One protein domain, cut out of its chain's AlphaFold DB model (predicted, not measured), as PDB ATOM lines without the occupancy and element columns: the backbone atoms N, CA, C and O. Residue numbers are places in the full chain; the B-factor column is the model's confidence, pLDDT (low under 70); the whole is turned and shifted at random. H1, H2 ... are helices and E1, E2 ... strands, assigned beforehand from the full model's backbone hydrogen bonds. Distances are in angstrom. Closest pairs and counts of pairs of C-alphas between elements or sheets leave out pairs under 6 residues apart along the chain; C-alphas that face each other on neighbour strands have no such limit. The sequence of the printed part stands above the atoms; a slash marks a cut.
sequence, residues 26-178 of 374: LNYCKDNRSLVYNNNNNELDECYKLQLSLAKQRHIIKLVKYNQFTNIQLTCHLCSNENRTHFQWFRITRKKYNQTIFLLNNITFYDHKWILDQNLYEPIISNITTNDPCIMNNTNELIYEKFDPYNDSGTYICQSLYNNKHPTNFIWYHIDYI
ATOM      1  N   LEU A  26     189.226 210.138 251.617       89.35
ATOM      2  CA  LEU A  26     188.183 210.160 252.627       89.35
ATOM      3  C   LEU A  26     187.870 211.612 252.983       89.35
ATOM      4  O   LEU A  26     188.769 212.400 253.274       89.35
ATOM      5  N   ASN A  27     186.594 211.952 252.952       90.62
ATOM      6  CA  ASN A  27     186.095 213.225 253.428       90.62
ATOM      7  C   ASN A  27     186.116 213.255 254.958       90.62
ATOM      8  O   ASN A  27     186.083 212.216 255.624       90.62
ATOM      9  N   TYR A  28     186.107 214.457 255.527       90.24
ATOM     10  CA  TYR A  28     186.031 214.621 256.973       90.24
ATOM     11  C   TYR A  28     184.609 214.398 257.499       90.24
ATOM     12  O   TYR A  28     183.620 214.790 256.872       90.24
ATOM     13  N   CYS A  29     184.508 213.768 258.668       89.31
ATOM     14  CA  CYS A  29     183.256 213.675 259.408       89.31
ATOM     15  C   CYS A  29     182.852 215.062 259.943       89.31
ATOM     16  O   CYS A  29     183.709 215.905 260.205       89.31
ATOM     17  N   LYS A  30     181.549 215.303 260.144       81.51
ATOM     18  CA  LYS A  30     181.051 216.582 260.695       81.51
ATOM     19  C   LYS A  30     181.434 216.804 262.168       81.51
ATOM     20  O   LYS A  30     181.403 217.940 262.630       81.51
ATOM     21  N   ASP A  31     181.752 215.734 262.896       68.82
ATOM     22  CA  ASP A  31     182.058 215.751 264.329       68.82
ATOM     23  C   ASP A  31     183.571 215.916 264.582       68.82
ATOM     24  O   ASP A  31     184.388 215.169 264.036       68.82
ATOM     25  N   ASN A  32     183.941 216.875 265.437       57.38
ATOM     26  CA  ASN A  32     185.322 217.185 265.823       57.38
ATOM     27  C   ASN A  32     185.545 216.818 267.296       57.38
ATOM     28  O   ASN A  32     185.626 217.689 268.162       57.38
ATOM     29  N   ARG A  33     185.673 215.524 267.605       58.62
ATOM     30  CA  ARG A  33     186.167 215.114 268.930       58.62
ATOM     31  C   ARG A  33     187.654 215.460 269.070       58.62
ATOM     32  O   ARG A  33     188.397 215.509 268.084       58.62
ATOM     33  N   SER A  34     188.077 215.751 270.296       55.21
ATOM     34  CA  SER A  34     189.466 216.076 270.633       55.21
ATOM     35  C   SER A  34     190.375 214.844 270.563       55.21
ATOM     36  O   SER A  34     189.911 213.709 270.665       55.21
ATOM     37  N   LEU A  35     191.680 215.081 270.396       54.35
ATOM     38  CA  LEU A  35     192.722 214.053 270.469       54.35
ATOM     39  C   LEU A  35     192.655 213.286 271.800       54.35
ATOM     40  O   LEU A  35     192.366 213.872 272.842       54.35
ATOM     41  N   VAL A  36     192.945 211.981 271.756       57.03
ATOM     42  CA  VAL A  36     193.007 211.115 272.950       57.03
ATOM     43  C   VAL A  36     194.294 211.352 273.755       57.03
ATOM     44  O   VAL A  36     194.289 211.165 274.967       57.03
ATOM     45  N   TYR A  37     195.369 211.801 273.100       56.15
ATOM     46  CA  TYR A  37     196.677 212.045 273.715       56.15
ATOM     47  C   TYR A  37     197.123 213.481 273.419       56.15
ATOM     48  O   TYR A  37     197.248 213.865 272.252       56.15
ATOM     49  N   ASN A  38     197.326 214.283 274.464       55.84
ATOM     50  CA  ASN A  38     197.882 215.629 274.368       55.84
ATOM     51  C   ASN A  38     199.420 215.580 274.357       55.84
ATOM     52  O   ASN A  38     200.044 214.588 274.721       55.84
ATOM     53  N   ASN A  39     200.044 216.691 273.954       57.89
ATOM     54  CA  ASN A  39     201.494 216.846 273.745       57.89
ATOM     55  C   ASN A  39     202.385 216.754 275.008       57.89
ATOM     56  O   ASN A  39     203.543 217.167 274.966       57.89
ATOM     57  N   ASN A  40     201.899 216.234 276.133       65.68
ATOM     58  CA  ASN A  40     202.738 216.038 277.315       65.68
ATOM     59  C   ASN A  40     203.645 214.808 277.114       65.68
ATOM     60  O   ASN A  40     203.160 213.758 276.702       65.68
ATOM     61  N   ASN A  41     204.938 214.897 277.457       73.21
ATOM     62  CA  ASN A  41     205.915 213.814 277.220       73.21
ATOM     63  C   ASN A  41     205.458 212.442 277.755       73.21
ATOM     64  O   ASN A  41     205.592 211.439 277.062       73.21
ATOM     65  N   ASN A  42     204.853 212.398 278.948       77.77
ATOM     66  CA  ASN A  42     204.359 211.144 279.527       77.77
ATOM     67  C   ASN A  42     203.221 210.520 278.701       77.77
ATOM     68  O   ASN A  42     203.158 209.304 278.563       77.77
ATOM     69  N   GLU A  43     202.320 211.334 278.142       82.36
ATOM     70  CA  GLU A  43     201.215 210.847 277.304       82.36
ATOM     71  C   GLU A  43     201.725 210.349 275.947       82.36
ATOM     72  O   GLU A  43     201.214 209.361 275.413       82.36
ATOM     73  N   LEU A  44     202.769 210.992 275.418       87.56
ATOM     74  CA  LEU A  44     203.421 210.586 274.180       87.56
ATOM     75  C   LEU A  44     204.095 209.210 274.316       87.56
ATOM     76  O   LEU A  44     203.898 208.340 273.465       87.56
ATOM     77  N   ASP A  45     204.823 208.978 275.410       88.82
ATOM     78  CA  ASP A  45     205.456 207.684 275.687       88.82
ATOM     79  C   ASP A  45     204.424 206.560 275.855       88.82
ATOM     80  O   ASP A  45     204.615 205.450 275.348       88.82
ATOM     81  N   GLU A  46     203.300 206.833 276.524       91.05
ATOM     82  CA  GLU A  46     202.196 205.875 276.646       91.05
ATOM     83  C   GLU A  46     201.539 205.574 275.289       91.05
ATOM     84  O   GLU A  46     201.227 204.413 275.001       91.05
ATOM     85  N   CYS A  47     201.408 206.572 274.409       92.18
ATOM     86  CA  CYS A  47     200.932 206.366 273.042       92.18
ATOM     87  C   CYS A  47     201.849 205.418 272.251       92.18
ATOM     88  O   CYS A  47     201.367 204.445 271.661       92.18
ATOM     89  N   TYR A  48     203.169 205.628 272.285       94.66
ATOM     90  CA  TYR A  48     204.119 204.758 271.584       94.66
ATOM     91  C   TYR A  48     204.144 203.332 272.141       94.66
ATOM     92  O   TYR A  48     204.208 202.364 271.375       94.66
ATOM     93  N   LYS A  49     204.038 203.166 273.467       95.16
ATOM     94  CA  LYS A  49     203.894 201.840 274.088       95.16
ATOM     95  C   LYS A  49     202.619 201.143 273.621       95.16
ATOM     96  O   LYS A  49     202.664 199.951 273.307       95.16
ATOM     97  N   LEU A  50     201.503 201.869 273.535       95.07
ATOM     98  CA  LEU A  50     200.242 201.329 273.034       95.07
ATOM     99  C   LEU A  50     200.352 200.926 271.559       95.07
ATOM    100  O   LEU A  50     199.992 199.799 271.222       95.07
ATOM    101  N   GLN A  51     200.892 201.790 270.694       95.14
ATOM    102  CA  GLN A  51     201.142 201.473 269.283       95.14
ATOM    103  C   GLN A  51     201.968 200.188 269.137       95.14
ATOM    104  O   GLN A  51     201.601 199.296 268.372       95.14
ATOM    105  N   LEU A  52     203.063 200.074 269.896       96.76
ATOM    106  CA  LEU A  52     203.932 198.901 269.884       96.76
ATOM    107  C   LEU A  52     203.192 197.644 270.358       96.76
ATOM    108  O   LEU A  52     203.313 196.588 269.738       96.76
ATOM    109  N   SER A  53     202.419 197.755 271.438       96.86
ATOM    110  CA  SER A  53     201.615 196.658 271.981       96.86
ATOM    111  C   SER A  53     200.586 196.159 270.964       96.86
ATOM    112  O   SER A  53     200.511 194.961 270.688       96.86
ATOM    113  N   LEU A  54     199.857 197.072 270.319       96.74
ATOM    114  CA  LEU A  54     198.866 196.736 269.296       96.74
ATOM    115  C   LEU A  54     199.514 196.163 268.035       96.74
ATOM    116  O   LEU A  54     198.990 195.208 267.464       96.74
ATOM    117  N   ALA A  55     200.677 196.677 267.626       97.21
ATOM    118  CA  ALA A  55     201.444 196.109 266.521       97.21
ATOM    119  C   ALA A  55     201.901 194.675 266.839       97.21
ATOM    120  O   ALA A  55     201.817 193.798 265.982       97.21
ATOM    121  N   LYS A  56     202.324 194.387 268.077       95.73
ATOM    122  CA  LYS A  56     202.643 193.019 268.527       95.73
ATOM    123  C   LYS A  56     201.411 192.114 268.597       95.73
ATOM    124  O   LYS A  56     201.490 190.956 268.195       95.73
ATOM    125  N   GLN A  57     200.274 192.636 269.061       93.80
ATOM    126  CA  GLN A  57     198.994 191.921 269.049       93.80
ATOM    127  C   GLN A  57     198.529 191.615 267.618       93.80
ATOM    128  O   GLN A  57     197.937 190.557 267.388       93.80
ATOM    129  N   ARG A  58     198.822 192.515 266.666       94.96
ATOM    130  CA  ARG A  58     198.607 192.420 265.213       94.96
ATOM    131  C   ARG A  58     197.144 192.431 264.770       94.96
ATOM    132  O   ARG A  58     196.778 193.191 263.881       94.96
ATOM    133  N   HIS A  59     196.315 191.589 265.376       95.60
ATOM    134  CA  HIS A  59     194.963 191.275 264.927       95.60
ATOM    135  C   HIS A  59     193.920 191.807 265.908       95.60
ATOM    136  O   HIS A  59     193.726 191.244 266.991       95.60
ATOM    137  N   ILE A  60     193.204 192.851 265.496       96.01
ATOM    138  CA  ILE A  60     192.036 193.385 266.197       96.01
ATOM    139  C   ILE A  60     190.809 192.977 265.395       96.01
ATOM    140  O   ILE A  60     190.656 193.345 264.237       96.01
ATOM    141  N   ILE A  61     189.930 192.171 265.975       96.60
ATOM    142  CA  ILE A  61     188.828 191.560 265.230       96.60
ATOM    143  C   ILE A  61     187.512 192.049 265.809       96.60
ATOM    144  O   ILE A  61     187.301 191.995 267.019       96.60
ATOM    145  N   LYS A  62     186.609 192.493 264.936       95.85
ATOM    146  CA  LYS A  62     185.256 192.902 265.306       95.85
ATOM    147  C   LYS A  62     184.254 192.143 264.453       95.85
ATOM    148  O   LYS A  62     184.234 192.273 263.230       95.85
ATOM    149  N   LEU A  63     183.413 191.360 265.122       96.23
ATOM    150  CA  LEU A  63     182.309 190.668 264.475       96.23
ATOM    151  C   LEU A  63     181.106 191.603 264.340       96.23
ATOM    152  O   LEU A  63     180.710 192.263 265.301       96.23
ATOM    153  N   VAL A  64     180.509 191.620 263.153       95.79
ATOM    154  CA  VAL A  64     179.275 192.341 262.838       95.79
ATOM    155  C   VAL A  64     178.193 191.366 262.383       95.79
ATOM    156  O   VAL A  64     178.464 190.243 261.951       95.79
ATOM    157  N   LYS A  65     176.934 191.785 262.490       94.71
ATOM    158  CA  LYS A  65     175.793 190.970 262.078       94.71
ATOM    159  C   LYS A  65     175.601 191.059 260.568       94.71
ATOM    160  O   LYS A  65     175.386 192.141 260.053       94.71
ATOM    161  N   TYR A  66     175.586 189.917 259.880       90.84
ATOM    162  CA  TYR A  66     175.565 189.831 258.410       90.84
ATOM    163  C   TYR A  66     174.466 190.652 257.698       90.84
ATOM    164  O   TYR A  66     174.746 191.293 256.695       90.84
ATOM    165  N   ASN A  67     173.230 190.653 258.208       89.28
ATOM    166  CA  ASN A  67     172.064 191.263 257.542       89.28
ATOM    167  C   ASN A  67     171.650 192.613 258.153       89.28
ATOM    168  O   ASN A  67     170.464 192.939 258.180       89.28
ATOM    169  N   GLN A  68     172.584 193.355 258.746       93.19
ATOM    170  CA  GLN A  68     172.258 194.606 259.421       93.19
ATOM    171  C   GLN A  68     173.389 195.618 259.261       93.19
ATOM    172  O   GLN A  68     174.529 195.330 259.619       93.19
ATOM    173  N   PHE A  69     173.049 196.812 258.772       94.91
ATOM    174  CA  PHE A  69     173.970 197.943 258.787       94.91
ATOM    175  C   PHE A  69     174.337 198.305 260.226       94.91
ATOM    176  O   PHE A  69     173.489 198.249 261.121       94.91
ATOM    177  N   THR A  70     175.593 198.666 260.452       94.51
ATOM    178  CA  THR A  70     176.090 198.986 261.793       94.51
ATOM    179  C   THR A  70     177.076 200.142 261.749       94.51
ATOM    180  O   THR A  70     177.709 200.386 260.726       94.51
ATOM    181  N   ASN A  71     177.251 200.816 262.878       94.86
ATOM    182  CA  ASN A  71     178.240 201.876 262.991       94.86
ATOM    183  C   ASN A  71     179.594 201.240 263.328       94.86
ATOM    184  O   ASN A  71     179.713 200.431 264.260       94.86
ATOM    185  N   ILE A  72     180.632 201.602 262.580       96.38
ATOM    186  CA  ILE A  72     182.007 201.160 262.818       96.38
ATOM    187  C   ILE A  72     182.890 202.385 262.997       96.38
ATOM    188  O   ILE A  72     182.827 203.316 262.213       96.38
ATOM    189  N   GLN A  73     183.734 202.358 264.022       95.54
ATOM    190  CA  GLN A  73     184.791 203.334 264.245       95.54
ATOM    191  C   GLN A  73     186.084 202.544 264.432       95.54
ATOM    192  O   GLN A  73     186.124 201.642 265.276       95.54
ATOM    193  N   LEU A  74     187.094 202.832 263.612       97.13
ATOM    194  CA  LEU A  74     188.420 202.226 263.682       97.13
ATOM    195  C   LEU A  74     189.442 203.309 263.992       97.13
ATOM    196  O   LEU A  74     189.577 204.282 263.246       97.13
ATOM    197  N   THR A  75     190.173 203.126 265.082       95.14
ATOM    198  CA  THR A  75     191.175 204.095 265.506       95.14
ATOM    199  C   THR A  75     192.437 203.964 264.661       95.14
ATOM    200  O   THR A  75     192.978 202.874 264.499       95.14
ATOM    201  N   CYS A  76     192.933 205.078 264.121       95.18
ATOM    202  CA  CYS A  76     194.311 205.132 263.652       95.18
ATOM    203  C   CYS A  76     195.150 205.579 264.847       95.18
ATOM    204  O   CYS A  76     195.070 206.734 265.253       95.18
ATOM    205  N   HIS A  77     195.881 204.652 265.467       94.26
ATOM    206  CA  HIS A  77     196.658 204.933 266.676       94.26
ATOM    207  C   HIS A  77     197.865 205.808 266.339       94.26
ATOM    208  O   HIS A  77     198.959 205.284 266.190       94.26
ATOM    209  N   LEU A  78     197.651 207.113 266.176       92.43
ATOM    210  CA  LEU A  78     198.686 208.110 265.922       92.43
ATOM    211  C   LEU A  78     199.034 208.854 267.205       92.43
ATOM    212  O   LEU A  78     198.147 209.210 267.984       92.43
ATOM    213  N   CYS A  79     200.318 209.113 267.392       91.60
ATOM    214  CA  CYS A  79     200.811 209.951 268.470       91.60
ATOM    215  C   CYS A  79     200.812 211.425 268.050       91.60
ATOM    216  O   CYS A  79     200.824 211.759 266.865       91.60
ATOM    217  N   SER A  80     200.743 212.334 269.019       86.34
ATOM    218  CA  SER A  80     200.412 213.746 268.776       86.34
ATOM    219  C   SER A  80     201.447 214.516 267.938       86.34
ATOM    220  O   SER A  80     201.112 215.532 267.329       86.34
ATOM    221  N   ASN A  81     202.686 214.027 267.869       87.59
ATOM    222  CA  ASN A  81     203.773 214.562 267.044       87.59
ATOM    223  C   ASN A  81     203.840 213.953 265.626       87.59
ATOM    224  O   ASN A  81     204.659 214.387 264.815       87.59
ATOM    225  N   GLU A  82     203.009 212.959 265.308       90.61
ATOM    226  CA  GLU A  82     202.990 212.314 263.997       90.61
ATOM    227  C   GLU A  82     202.137 213.116 263.006       90.61
ATOM    228  O   GLU A  82     201.005 213.521 263.285       90.61
ATOM    229  N   ASN A  83     202.666 213.343 261.800       90.34
ATOM    230  CA  ASN A  83     201.930 214.076 260.778       90.34
ATOM    231  C   ASN A  83     200.836 213.199 260.154       90.34
ATOM    232  O   ASN A  83     201.120 212.308 259.359       90.34
ATOM    233  N   ARG A  84     199.572 213.502 260.456       88.00
ATOM    234  CA  ARG A  84     198.386 212.785 259.958       88.00
ATOM    235  C   ARG A  84     198.323 212.663 258.434       88.00
ATOM    236  O   ARG A  84     197.861 211.641 257.940       88.00
ATOM    237  N   THR A  85     198.826 213.645 257.680       89.27
ATOM    238  CA  THR A  85     198.821 213.587 256.204       89.27
ATOM    239  C   THR A  85     199.748 212.505 255.644       89.27
ATOM    240  O   THR A  85     199.676 212.174 254.464       89.27
ATOM    241  N   HIS A  86     200.608 211.925 256.486       93.99
ATOM    242  CA  HIS A  86     201.476 210.805 256.140       93.99
ATOM    243  C   HIS A  86     200.794 209.444 256.292       93.99
ATOM    244  O   HIS A  86     201.442 208.424 256.052       93.99
ATOM    245  N   PHE A  87     199.525 209.407 256.703       94.49
ATOM    246  CA  PHE A  87     198.798 208.178 256.976       94.49
ATOM    247  C   PHE A  87     197.530 208.084 256.139       94.49
ATOM    248  O   PHE A  87     196.754 209.032 256.048       94.49
ATOM    249  N   GLN A  88     197.296 206.907 255.567       95.54
ATOM    250  CA  GLN A  88     196.126 206.631 254.746       95.54
ATOM    251  C   GLN A  88     195.511 205.284 255.118       95.54
ATOM    252  O   GLN A  88     196.212 204.316 255.417       95.54
ATOM    253  N   TRP A  89     194.183 205.217 255.074       97.51
ATOM    254  CA  TRP A  89     193.461 203.972 255.273       97.51
ATOM    255  C   TRP A  89     193.381 203.143 253.993       97.51
ATOM    256  O   TRP A  89     192.948 203.622 252.941       97.51
ATOM    257  N   PHE A  90     193.718 201.866 254.135       97.85
ATOM    258  CA  PHE A  90     193.540 200.841 253.116       97.85
ATOM    259  C   PHE A  90     192.654 199.719 253.646       97.85
ATOM    260  O   PHE A  90     192.588 199.468 254.854       97.85
ATOM    261  N   ARG A  91     191.995 199.016 252.726       97.53
ATOM    262  CA  ARG A  91     191.264 197.787 253.023       97.53
ATOM    263  C   ARG A  91     191.572 196.682 252.023       97.53
ATOM    264  O   ARG A  91     191.801 196.939 250.848       97.53
ATOM    265  N   ILE A  92     191.493 195.442 252.490       97.76
ATOM    266  CA  ILE A  92     191.377 194.249 251.651       97.76
ATOM    267  C   ILE A  92     189.965 193.707 251.850       97.76
ATOM    268  O   ILE A  92     189.640 193.177 252.918       97.76
ATOM    269  N   THR A  93     189.102 193.881 250.850       96.18
ATOM    270  CA  THR A  93     187.684 193.516 250.964       96.18
ATOM    271  C   THR A  93     187.483 192.004 250.945       96.18
ATOM    272  O   THR A  93     188.169 191.251 250.247       96.18
ATOM    273  N   ARG A  94     186.490 191.530 251.701       94.12
ATOM    274  CA  ARG A  94     186.082 190.121 251.675       94.12
ATOM    275  C   ARG A  94     185.386 189.762 250.372       94.12
ATOM    276  O   ARG A  94     185.487 188.621 249.941       94.12
ATOM    277  N   LYS A  95     184.646 190.683 249.759       92.39
ATOM    278  CA  LYS A  95     183.845 190.406 248.557       92.39
ATOM    279  C   LYS A  95     184.701 190.094 247.326       92.39
ATOM    280  O   LYS A  95     184.334 189.219 246.551       92.39
ATOM    281  N   LYS A  96     185.820 190.803 247.154       91.97
ATOM    282  CA  LYS A  96     186.625 190.757 245.927       91.97
ATOM    283  C   LYS A  96     187.610 189.592 245.883       91.97
ATOM    284  O   LYS A  96     187.792 188.992 244.829       91.97
ATOM    285  N   TYR A  97     188.238 189.268 247.012       88.70
ATOM    286  CA  TYR A  97     189.346 188.316 247.049       88.70
ATOM    287  C   TYR A  97     188.949 187.011 247.745       88.70
ATOM    288  O   TYR A  97     188.574 187.009 248.922       88.70
ATOM    289  N   ASN A  98     189.081 185.899 247.020       88.00
ATOM    290  CA  ASN A  98     188.881 184.536 247.519       88.00
ATOM    291  C   ASN A  98     190.221 183.779 247.596       88.00
ATOM    292  O   ASN A  98     190.372 182.700 247.030       88.00
ATOM    293  N   GLN A  99     191.212 184.408 248.227       91.52
ATOM    294  CA  GLN A  99     192.582 183.910 248.379       91.52
ATOM    295  C   GLN A  99     193.175 184.399 249.702       91.52
ATOM    296  O   GLN A  99     192.679 185.380 250.262       91.52
ATOM    297  N   THR A 100     194.244 183.750 250.181       93.47
ATOM    298  CA  THR A 100     194.975 184.219 251.368       93.47
ATOM    299  C   THR A 100     195.444 185.661 251.182       93.47
ATOM    300  O   THR A 100     195.899 186.038 250.105       93.47
ATOM    301  N   ILE A 101     195.329 186.460 252.240       95.97
ATOM    302  CA  ILE A 101     195.829 187.842 252.271       95.97
ATOM    303  C   ILE A 101     197.144 187.958 253.043       95.97
ATOM    304  O   ILE A 101     197.653 189.062 253.206       95.97
ATOM    305  N   PHE A 102     197.661 186.842 253.562       95.43
ATOM    306  CA  PHE A 102     198.864 186.791 254.386       95.43
ATOM    307  C   PHE A 102     200.022 186.187 253.602       95.43
ATOM    308  O   PHE A 102     199.880 185.122 252.998       95.43
ATOM    309  N   LEU A 103     201.174 186.849 253.674       93.94
ATOM    310  CA  LEU A 103     202.434 186.421 253.080       93.94
ATOM    311  C   LEU A 103     203.497 186.289 254.167       93.94
ATOM    312  O   LEU A 103     203.508 187.049 255.141       93.94
ATOM    313  N   LEU A 104     204.407 185.337 253.987       91.82
ATOM    314  CA  LEU A 104     205.568 185.199 254.852       91.82
ATOM    315  C   LEU A 104     206.666 186.150 254.371       91.82
ATOM    316  O   LEU A 104     207.078 186.092 253.214       91.82
ATOM    317  N   ASN A 105     207.140 187.016 255.261       91.41
ATOM    318  CA  ASN A 105     208.263 187.899 254.987       91.41
ATOM    319  C   ASN A 105     209.578 187.300 255.511       91.41
ATOM    320  O   ASN A 105     209.603 186.555 256.493       91.41
ATOM    321  N   ASN A 106     210.690 187.689 254.892       91.62
ATOM    322  CA  ASN A 106     212.036 187.307 255.326       91.62
ATOM    323  C   ASN A 106     212.452 188.033 256.616       91.62
ATOM    324  O   ASN A 106     213.325 187.563 257.343       91.62
ATOM    325  N   ILE A 107     211.825 189.178 256.896       92.48
ATOM    326  CA  ILE A 107     212.111 190.032 258.048       92.48
ATOM    327  C   ILE A 107     210.965 189.924 259.058       92.48
ATOM    328  O   ILE A 107     209.792 190.004 258.694       92.48
ATOM    329  N   THR A 108     211.317 189.793 260.336       92.77
ATOM    330  CA  THR A 108     210.365 189.838 261.451       92.77
ATOM    331  C   THR A 108     210.011 191.288 261.794       92.77
ATOM    332  O   THR A 108     210.897 192.108 262.034       92.77
ATOM    333  N   PHE A 109     208.718 191.596 261.878       93.65
ATOM    334  CA  PHE A 109     208.175 192.885 262.307       93.65
ATOM    335  C   PHE A 109     207.341 192.711 263.572       93.65
ATOM    336  O   PHE A 109     206.281 192.083 263.535       93.65
ATOM    337  N   TYR A 110     207.804 193.301 264.677       94.42
ATOM    338  CA  TYR A 110     207.167 193.224 265.999       94.42
ATOM    339  C   TYR A 110     206.765 191.788 266.355       94.42
ATOM    340  O   TYR A 110     205.585 191.484 266.502       94.42
ATOM    341  N   ASP A 111     207.770 190.916 266.420       90.61
ATOM    342  CA  ASP A 111     207.663 189.506 266.816       90.61
ATOM    343  C   ASP A 111     206.968 188.568 265.799       90.61
ATOM    344  O   ASP A 111     206.877 187.370 266.045       90.61
ATOM    345  N   HIS A 112     206.574 189.061 264.610       91.29
ATOM    346  CA  HIS A 112     205.900 188.259 263.571       91.29
ATOM    347  C   HIS A 112     206.532 188.396 262.179       91.29
ATOM    348  O   HIS A 112     206.888 189.494 261.759       91.29
ATOM    349  N   LYS A 113     206.620 187.295 261.418       92.69
ATOM    350  CA  LYS A 113     207.050 187.298 259.998       92.69
ATOM    351  C   LYS A 113     205.903 187.484 259.005       92.69
ATOM    352  O   LYS A 113     206.138 187.814 257.846       92.69
ATOM    353  N   TRP A 114     204.670 187.244 259.439       94.51
ATOM    354  CA  TRP A 114     203.497 187.391 258.588       94.51
ATOM    355  C   TRP A 114     203.210 188.867 258.316       94.51
ATOM    356  O   TRP A 114     203.165 189.688 259.236       94.51
ATOM    357  N   ILE A 115     202.990 189.186 257.045       95.62
ATOM    358  CA  ILE A 115     202.556 190.497 256.560       95.62
ATOM    359  C   ILE A 115     201.304 190.337 255.700       95.62
ATOM    360  O   ILE A 115     200.986 189.230 255.261       95.62
ATOM    361  N   LEU A 116     200.597 191.435 255.449       96.67
ATOM    362  CA  LEU A 116     199.509 191.443 254.479       96.67
ATOM    363  C   LEU A 116     200.043 191.649 253.059       96.67
ATOM    364  O   LEU A 116     201.020 192.373 252.858       96.67
ATOM    365  N   ASP A 117     199.390 191.024 252.083       96.53
ATOM    366  CA  ASP A 117     199.675 191.231 250.666       96.53
ATOM    367  C   ASP A 117     199.227 192.634 250.236       96.53
ATOM    368  O   ASP A 117     198.039 192.909 250.037       96.53
ATOM    369  N   GLN A 118     200.203 193.531 250.100       94.71
ATOM    370  CA  GLN A 118     199.977 194.928 249.736       94.71
ATOM    371  C   GLN A 118     199.406 195.087 248.322       94.71
ATOM    372  O   GLN A 118     198.748 196.088 248.049       94.71
ATOM    373  N   ASN A 119     199.568 194.092 247.441       95.81
ATOM    374  CA  ASN A 119     198.981 194.130 246.097       95.81
ATOM    375  C   ASN A 119     197.446 194.082 246.126       95.81
ATOM    376  O   ASN A 119     196.792 194.411 245.137       95.81
ATOM    377  N   LEU A 120     196.862 193.666 247.254       96.43
ATOM    378  CA  LEU A 120     195.417 193.570 247.441       96.43
ATOM    379  C   LEU A 120     194.817 194.823 248.085       96.43
ATOM    380  O   LEU A 120     193.597 194.876 248.272       96.43
ATOM    381  N   TYR A 121     195.647 195.809 248.443       95.88
ATOM    382  CA  TYR A 121     195.203 197.012 249.132       95.88
ATOM    383  C   TYR A 121     194.342 197.878 248.219       95.88
ATOM    384  O   TYR A 121     194.707 198.218 247.096       95.88
ATOM    385  N   GLU A 122     193.201 198.290 248.754       94.88
ATOM    386  CA  GLU A 122     192.317 199.267 248.143       94.88
ATOM    387  C   GLU A 122     192.282 200.499 249.044       94.88
ATOM    388  O   GLU A 122     191.955 200.361 250.230       94.88
ATOM    389  N   PRO A 123     192.620 201.698 248.539       95.55
ATOM    390  CA  PRO A 123     192.418 202.910 249.314       95.55
ATOM    391  C   PRO A 123     190.928 203.046 249.625       95.55
ATOM    392  O   PRO A 123     190.073 202.784 248.774       95.55
ATOM    393  N   ILE A 124     190.611 203.426 250.856       95.84
ATOM    394  CA  ILE A 124     189.221 203.651 251.248       95.84
ATOM    395  C   ILE A 124     188.808 205.041 250.781       95.84
ATOM    396  O   ILE A 124     189.583 205.992 250.870       95.84
ATOM    397  N   ILE A 125     187.591 205.133 250.259       93.88
ATOM    398  CA  ILE A 125     187.062 206.309 249.583       93.88
ATOM    399  C   ILE A 125     185.675 206.591 250.154       93.88
ATOM    400  O   ILE A 125     184.889 205.659 250.333       93.88
ATOM    401  N   SER A 126     185.362 207.861 250.410       93.16
ATOM    402  CA  SER A 126     184.014 208.276 250.803       93.16
ATOM    403  C   SER A 126     183.051 208.204 249.627       93.16
ATOM    404  O   SER A 126     183.365 208.646 248.520       93.16
ATOM    405  N   ASN A 127     181.834 207.725 249.869       89.91
ATOM    406  CA  ASN A 127     180.759 207.935 248.913       89.91
ATOM    407  C   ASN A 127     180.409 209.431 248.858       89.91
ATOM    408  O   ASN A 127     180.128 210.049 249.883       89.91
ATOM    409  N   ILE A 128     180.401 210.003 247.652       85.02
ATOM    410  CA  ILE A 128     180.141 211.429 247.404       85.02
ATOM    411  C   ILE A 128     178.763 211.853 247.935       85.02
ATOM    412  O   ILE A 128     178.611 212.973 248.411       85.02
ATOM    413  N   THR A 129     177.758 210.974 247.866       86.26
ATOM    414  CA  THR A 129     176.377 211.324 248.235       86.26
ATOM    415  C   THR A 129     176.121 211.221 249.732       86.26
ATOM    416  O   THR A 129     175.425 212.066 250.290       86.26
ATOM    417  N   THR A 130     176.672 210.201 250.392       87.37
ATOM    418  CA  THR A 130     176.423 209.942 251.818       87.37
ATOM    419  C   THR A 130     177.530 210.451 252.730       87.37
ATOM    420  O   THR A 130     177.316 210.519 253.934       87.37
ATOM    421  N   ASN A 131     178.695 210.808 252.183       89.19
ATOM    422  CA  ASN A 131     179.904 211.111 252.947       89.19
ATOM    423  C   ASN A 131     180.353 209.955 253.865       89.19
ATOM    424  O   ASN A 131     180.949 210.194 254.909       89.19
ATOM    425  N   ASP A 132     180.044 208.712 253.488       91.30
ATOM    426  CA  ASP A 132     180.289 207.500 254.279       91.30
ATOM    427  C   ASP A 132     181.130 206.510 253.448       91.30
ATOM    428  O   ASP A 132     180.786 206.279 252.280       91.30
ATOM    429  N   PRO A 133     182.228 205.942 253.979       95.79
ATOM    430  CA  PRO A 133     182.871 206.286 255.255       95.79
ATOM    431  C   PRO A 133     183.496 207.686 255.255       95.79
ATOM    432  O   PRO A 133     183.762 208.243 254.194       95.79
ATOM    433  N   CYS A 134     183.801 208.224 256.432       94.04
ATOM    434  CA  CYS A 134     184.543 209.475 256.618       94.04
ATOM    435  C   CYS A 134     185.709 209.296 257.600       94.04
ATOM    436  O   CYS A 134     185.810 208.277 258.286       94.04
ATOM    437  N   ILE A 135     186.600 210.288 257.669       93.07
ATOM    438  CA  ILE A 135     187.683 210.345 258.657       93.07
ATOM    439  C   ILE A 135     187.478 211.470 259.662       93.07
ATOM    440  O   ILE A 135     187.085 212.585 259.316       93.07
ATOM    441  N   MET A 136     187.790 211.208 260.928       89.39
ATOM    442  CA  MET A 136     187.872 212.269 261.927       89.39
ATOM    443  C   MET A 136     189.137 213.090 261.693       89.39
ATOM    444  O   MET A 136     190.237 212.543 261.701       89.39
ATOM    445  N   ASN A 137     188.996 214.407 261.524       84.58
ATOM    446  CA  ASN A 137     190.129 215.274 261.198       84.58
ATOM    447  C   ASN A 137     191.249 215.158 262.244       84.58
ATOM    448  O   ASN A 137     192.401 214.901 261.902       84.58
ATOM    449  N   ASN A 138     190.905 215.270 263.528       82.95
ATOM    450  CA  ASN A 138     191.885 215.341 264.612       82.95
ATOM    451  C   ASN A 138     192.622 214.023 264.863       82.95
ATOM    452  O   ASN A 138     193.814 214.043 265.135       82.95
ATOM    453  N   THR A 139     191.935 212.888 264.767       86.75
ATOM    454  CA  THR A 139     192.435 211.578 265.216       86.75
ATOM    455  C   THR A 139     192.708 210.603 264.067       86.75
ATOM    456  O   THR A 139     193.224 209.514 264.294       86.75
ATOM    457  N   ASN A 140     192.375 210.976 262.826       91.61
ATOM    458  CA  ASN A 140     192.445 210.124 261.634       91.61
ATOM    459  C   ASN A 140     191.665 208.799 261.770       91.61
ATOM    460  O   ASN A 140     191.982 207.803 261.116       91.61
ATOM    461  N   GLU A 141     190.653 208.755 262.641       93.35
ATOM    462  CA  GLU A 141     189.813 207.570 262.826       93.35
ATOM    463  C   GLU A 141     188.865 207.397 261.650       93.35
ATOM    464  O   GLU A 141     188.253 208.363 261.196       93.35
ATOM    465  N   LEU A 142     188.721 206.159 261.186       95.99
ATOM    466  CA  LEU A 142     187.790 205.809 260.127       95.99
ATOM    467  C   LEU A 142     186.416 205.523 260.724       95.99
ATOM    468  O   LEU A 142     186.282 204.630 261.563       95.99
ATOM    469  N   ILE A 143     185.399 206.234 260.250       95.49
ATOM    470  CA  ILE A 143     184.014 206.064 260.679       95.49
ATOM    471  C   ILE A 143     183.177 205.586 259.500       95.49
ATOM    472  O   ILE A 143     183.187 206.196 258.435       95.49
ATOM    473  N   TYR A 144     182.433 204.510 259.733       96.53
ATOM    474  CA  TYR A 144     181.263 204.148 258.951       96.53
ATOM    475  C   TYR A 144     180.015 204.415 259.786       96.53
ATOM    476  O   TYR A 144     179.830 203.789 260.835       96.53
ATOM    477  N   GLU A 145     179.143 205.296 259.312       93.82
ATOM    478  CA  GLU A 145     177.804 205.462 259.884       93.82
ATOM    479  C   GLU A 145     176.879 204.327 259.443       93.82
ATOM    480  O   GLU A 145     176.007 203.907 260.200       93.82
ATOM    481  N   LYS A 146     177.082 203.786 258.235       94.26
ATOM    482  CA  LYS A 146     176.254 202.718 257.677       94.26
ATOM    483  C   LYS A 146     177.114 201.628 257.033       94.26
ATOM    484  O   LYS A 146     177.010 201.356 255.841       94.26
ATOM    485  N   PHE A 147     177.918 200.946 257.849       96.85
ATOM    486  CA  PHE A 147     178.747 199.823 257.401       96.85
ATOM    487  C   PHE A 147     177.877 198.688 256.861       96.85
ATOM    488  O   PHE A 147     177.073 198.131 257.615       96.85
ATOM    489  N   ASP A 148     178.048 198.317 255.591       95.93
ATOM    490  CA  ASP A 148     177.401 197.155 254.989       95.93
ATOM    491  C   ASP A 148     178.281 195.914 255.188       95.93
ATOM    492  O   ASP A 148     179.323 195.789 254.541       95.93
ATOM    493  N   PRO A 149     177.884 194.934 256.018       95.67
ATOM    494  CA  PRO A 149     178.669 193.722 256.208       95.67
ATOM    495  C   PRO A 149     179.020 193.013 254.899       95.67
ATOM    496  O   PRO A 149     180.121 192.488 254.785       95.67
ATOM    497  N   TYR A 150     178.138 192.993 253.897       93.38
ATOM    498  CA  TYR A 150     178.392 192.274 252.651       93.38
ATOM    499  C   TYR A 150     179.407 192.988 251.747       93.38
ATOM    500  O   TYR A 150     180.244 192.331 251.122       93.38
ATOM    501  N   ASN A 151     179.346 194.320 251.674       93.87
ATOM    502  CA  ASN A 151     180.189 195.108 250.773       93.87
ATOM    503  C   ASN A 151     181.470 195.633 251.442       93.87
ATOM    504  O   ASN A 151     182.510 195.687 250.784       93.87
ATOM    505  N   ASP A 152     181.415 195.959 252.734       96.09
ATOM    506  CA  ASP A 152     182.488 196.645 253.456       96.09
ATOM    507  C   ASP A 152     183.295 195.730 254.382       96.09
ATOM    508  O   ASP A 152     184.367 196.115 254.838       96.09
ATOM    509  N   SER A 153     182.868 194.499 254.666       97.36
ATOM    510  CA  SER A 153     183.716 193.583 255.453       97.36
ATOM    511  C   SER A 153     185.085 193.361 254.806       97.36
ATOM    512  O   SER A 153     185.236 193.248 253.584       97.36
ATOM    513  N   GLY A 154     186.121 193.302 255.642       97.66
ATOM    514  CA  GLY A 154     187.498 193.358 255.173       97.66
ATOM    515  C   GLY A 154     188.532 193.392 256.285       97.66
ATOM    516  O   GLY A 154     188.223 193.338 257.477       97.66
ATOM    517  N   THR A 155     189.791 193.458 255.867       98.39
ATOM    518  CA  THR A 155     190.921 193.788 256.740       98.39
ATOM    519  C   THR A 155     191.325 195.227 256.469       98.39
ATOM    520  O   THR A 155     191.588 195.561 255.320       98.39
ATOM    521  N   TYR A 156     191.359 196.056 257.506       98.63
ATOM    522  CA  TYR A 156     191.578 197.498 257.452       98.63
ATOM    523  C   TYR A 156     192.884 197.861 258.151       98.63
ATOM    524  O   TYR A 156     193.174 197.326 259.225       98.63
ATOM    525  N   ILE A 157     193.657 198.766 257.551       98.13
ATOM    526  CA  ILE A 157     194.976 199.187 258.045       98.13
ATOM    527  C   ILE A 157     195.123 200.693 257.853       98.13
ATOM    528  O   ILE A 157     194.852 201.204 256.765       98.13
ATOM    529  N   CYS A 158     195.600 201.383 258.887       97.39
ATOM    530  CA  CYS A 158     196.060 202.762 258.775       97.39
ATOM    531  C   CYS A 158     197.565 202.761 258.482       97.39
ATOM    532  O   CYS A 158     198.392 202.541 259.373       97.39
ATOM    533  N   GLN A 159     197.926 202.948 257.217       96.50
ATOM    534  CA  GLN A 159     199.293 202.782 256.745       96.50
ATOM    535  C   GLN A 159     200.033 204.120 256.698       96.50
ATOM    536  O   GLN A 159     199.537 205.088 256.127       96.50
ATOM    537  N   SER A 160     201.248 204.149 257.242       96.43
ATOM    538  CA  SER A 160     202.226 205.203 256.990       96.43
ATOM    539  C   SER A 160     202.747 205.098 255.559       96.43
ATOM    540  O   SER A 160     203.301 204.073 255.158       96.43
ATOM    541  N   LEU A 161     202.602 206.181 254.801       94.38
ATOM    542  CA  LEU A 161     203.006 206.276 253.400       94.38
ATOM    543  C   LEU A 161     204.530 206.368 253.224       94.38
ATOM    544  O   LEU A 161     205.052 205.979 252.184       94.38
ATOM    545  N   TYR A 162     205.243 206.859 254.242       94.06
ATOM    546  CA  TYR A 162     206.684 207.143 254.164       94.06
ATOM    547  C   TYR A 162     207.546 206.220 255.030       94.06
ATOM    548  O   TYR A 162     208.756 206.152 254.833       94.06
ATOM    549  N   ASN A 163     206.950 205.493 255.981       95.03
ATOM    550  CA  ASN A 163     207.667 204.545 256.827       95.03
ATOM    551  C   ASN A 163     206.990 203.174 256.780       95.03
ATOM    552  O   ASN A 163     206.034 202.904 257.505       95.03
ATOM    553  N   ASN A 164     207.520 202.264 255.962       92.65
ATOM    554  CA  ASN A 164     206.992 200.903 255.848       92.65
ATOM    555  C   ASN A 164     207.152 200.071 257.137       92.65
ATOM    556  O   ASN A 164     206.418 199.100 257.317       92.65
ATOM    557  N   LYS A 165     208.043 200.472 258.052       95.24
ATOM    558  CA  LYS A 165     208.263 199.822 259.348       95.24
ATOM    559  C   LYS A 165     207.445 200.445 260.477       95.24
ATOM    560  O   LYS A 165     207.655 200.057 261.614       95.24
ATOM    561  N   HIS A 166     206.563 201.406 260.202       96.69
ATOM    562  CA  HIS A 166     205.767 202.070 261.234       96.69
ATOM    563  C   HIS A 166     204.836 201.084 261.969       96.69
ATOM    564  O   HIS A 166     204.209 200.272 261.280       96.69
ATOM    565  N   PRO A 167     204.658 201.164 263.308       97.22
ATOM    566  CA  PRO A 167     203.813 200.228 264.058       97.22
ATOM    567  C   PRO A 167     202.386 200.103 263.513       97.22
ATOM    568  O   PRO A 167     201.850 199.002 263.415       97.22
ATOM    569  N   THR A 168     201.784 201.215 263.083       96.24
ATOM    570  CA  THR A 168     200.400 201.247 262.571       96.24
ATOM    571  C   THR A 168     200.188 200.401 261.314       96.24
ATOM    572  O   THR A 168     199.101 199.857 261.132       96.24
ATOM    573  N   ASN A 169     201.226 200.187 260.494       97.34
ATOM    574  CA  ASN A 169     201.163 199.303 259.318       97.34
ATOM    575  C   ASN A 169     200.885 197.839 259.705       97.34
ATOM    576  O   ASN A 169     200.532 197.008 258.864       97.34
ATOM    577  N   PHE A 170     201.072 197.524 260.984       97.64
ATOM    578  CA  PHE A 170     200.976 196.201 261.573       97.64
ATOM    579  C   PHE A 170     199.843 196.099 262.603       97.64
ATOM    580  O   PHE A 170     199.793 195.138 263.365       97.64
ATOM    581  N   ILE A 171     198.926 197.069 262.626       97.79
ATOM    582  CA  ILE A 171     197.677 196.999 263.387       97.79
ATOM    583  C   ILE A 171     196.555 196.723 262.389       97.79
ATOM    584  O   ILE A 171     196.202 197.581 261.579       97.79
ATOM    585  N   TRP A 172     196.028 195.501 262.401       97.94
ATOM    586  CA  TRP A 172     195.080 195.026 261.398       97.94
ATOM    587  C   TRP A 172     193.704 194.834 262.014       97.94
ATOM    588  O   TRP A 172     193.496 193.960 262.860       97.94
ATOM    589  N   TYR A 173     192.747 195.628 261.548       98.47
ATOM    590  CA  TYR A 173     191.356 195.507 261.951       98.47
ATOM    591  C   TYR A 173     190.625 194.561 261.003       98.47
ATOM    592  O   TYR A 173     190.398 194.888 259.840       98.47
ATOM    593  N   HIS A 174     190.224 193.387 261.475       97.96
ATOM    594  CA  HIS A 174     189.379 192.477 260.709       97.96
ATOM    595  C   HIS A 174     187.916 192.710 261.094       97.96
ATOM    596  O   HIS A 174     187.470 192.283 262.161       97.96
ATOM    597  N   ILE A 175     187.176 193.399 260.225       97.87
ATOM    598  CA  ILE A 175     185.743 193.649 260.403       97.87
ATOM    599  C   ILE A 175     184.991 192.640 259.558       97.87
ATOM    600  O   ILE A 175     185.062 192.668 258.328       97.87
ATOM    601  N   ASP A 176     184.333 191.697 260.218       96.60
ATOM    602  CA  ASP A 176     183.872 190.487 259.552       96.60
ATOM    603  C   ASP A 176     182.608 189.917 260.197       96.60
ATOM    604  O   ASP A 176     182.134 190.411 261.215       96.60
ATOM    605  N   TYR A 177     182.028 188.883 259.599       95.52
ATOM    606  CA  TYR A 177     180.748 188.328 260.021       95.52
ATOM    607  C   TYR A 177     180.714 186.802 259.893       95.52
ATOM    608  O   TYR A 177     181.550 186.167 259.240       95.52
ATOM    609  N   ILE A 178     179.710 186.189 260.522       94.32
ATOM    610  CA  ILE A 178     179.387 184.773 260.323       94.32
ATOM    611  C   ILE A 178     178.316 184.670 259.241       94.32
ATOM    612  O   ILE A 178     177.248 185.272 259.370       94.32
TER     613      ILE A 178
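This is residues 26 to 178 of the 374 residues of the protein "Ig-like domain-containing protein" of Schistosoma mansoni (UniProt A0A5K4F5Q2). A small sandwich forms the body: a strongly twisted sheet of four strands, E1, E8, E7 and E3, with the two-stranded sheet E2 and E6 over part of one face. The long helix H1 lies at one end of it, and the hairpin E4 and E5 is set off to one side, apart from the strands of both sheets; long stretches without named elements join the parts. The printed part has 153 residues, with three named helices and eight named strands in the order H1 E1 E2 E3 E4 E5 E6 H2 E7 H3 E8, and under half of the residues, 75, are in them. The four-stranded sheet runs E1, E8, E7, E3 and is mixed, E2 and E6 as well as E4 and E5 are antiparallel, and the class is mixed, helices and strands. The whole is compact, with a radius of gyration of the C-alphas of 15.5 A and spans of 45 by 42 by 25 A.

Start at Leu 26; residues 26 to 40 hold no named element. Find C-alpha 41 at (205.915, 213.814, 277.220); from there H1, residues 41 to 57, runs 24.4 A. E1, residues 59 to 64, runs 15.9 A, and E2 is residues 70 to 74. Look for E3 at C-alpha 87, (198.798, 208.178, 256.976); it runs 19.4 A to residue 93. E4, residues 102 to 109, measures 13.7 A end to end and bends by 106 degrees at residue 106. E5 is residues 112 to 116, E6 residues 142 to 147 and H2 residues 149 to 152. E7, residues 154 to 160, runs 19.0 A, and H3 is residues 167 to 170. E8, residues 172 to 177, runs 15.9 A and ends at C-alpha 177, (180.748, 188.328, 260.021).

Begin with the four-stranded sheet, whose edge strands are E1 and E3. E1 and E8 are parallel at 25 degrees, with N 62 and O 174 2.9 A apart. E8 and E7 are antiparallel at 164 degrees, with N 156 and O 173 at 2.8 A. E7 and E3 are antiparallel at 159 degrees, with N 90 and O 157 at 2.9 A. E2 and E6 are antiparallel at 171 degrees, with N 74 and O 142 at 2.8 A; they make a sandwich, two sheets face to face, with the four strands, 10.5 A centre to centre where they face each other. H3 is on the larger sheet and at the sheet's level, its height 0.9 A; the closest C-alphas of E7 and H3 are those of Gln 159 and Asn 169, 4.7 A. H2 is on that sheet at a height over the sheet of 6.3 A, over none of its strands. H1 touches H3 with residues 51 to 56 alone, closest at the C-alphas of Ala 55 and Phe 170, 5.0 A. In the hairpin E4 and E5, N 105 and O 113 are 2.9 A apart. Every O i to N i+4 pair is within hydrogen-bond range in H1; H2 and H3 are too short for such a pair.

The two C-alphas farthest apart, those of Asn 40 and Asn 98, are 45.5 A apart. The printed part has no cut. The links E2 to E3, 12 residues, and E5 to E6, 25 residues, are long; within the latter, residues 122 to 123 pair with 90 to 91 of E3, antiparallel. The mean pLDDT of the printed part is 91.2; residues 31 to 40 are under 70.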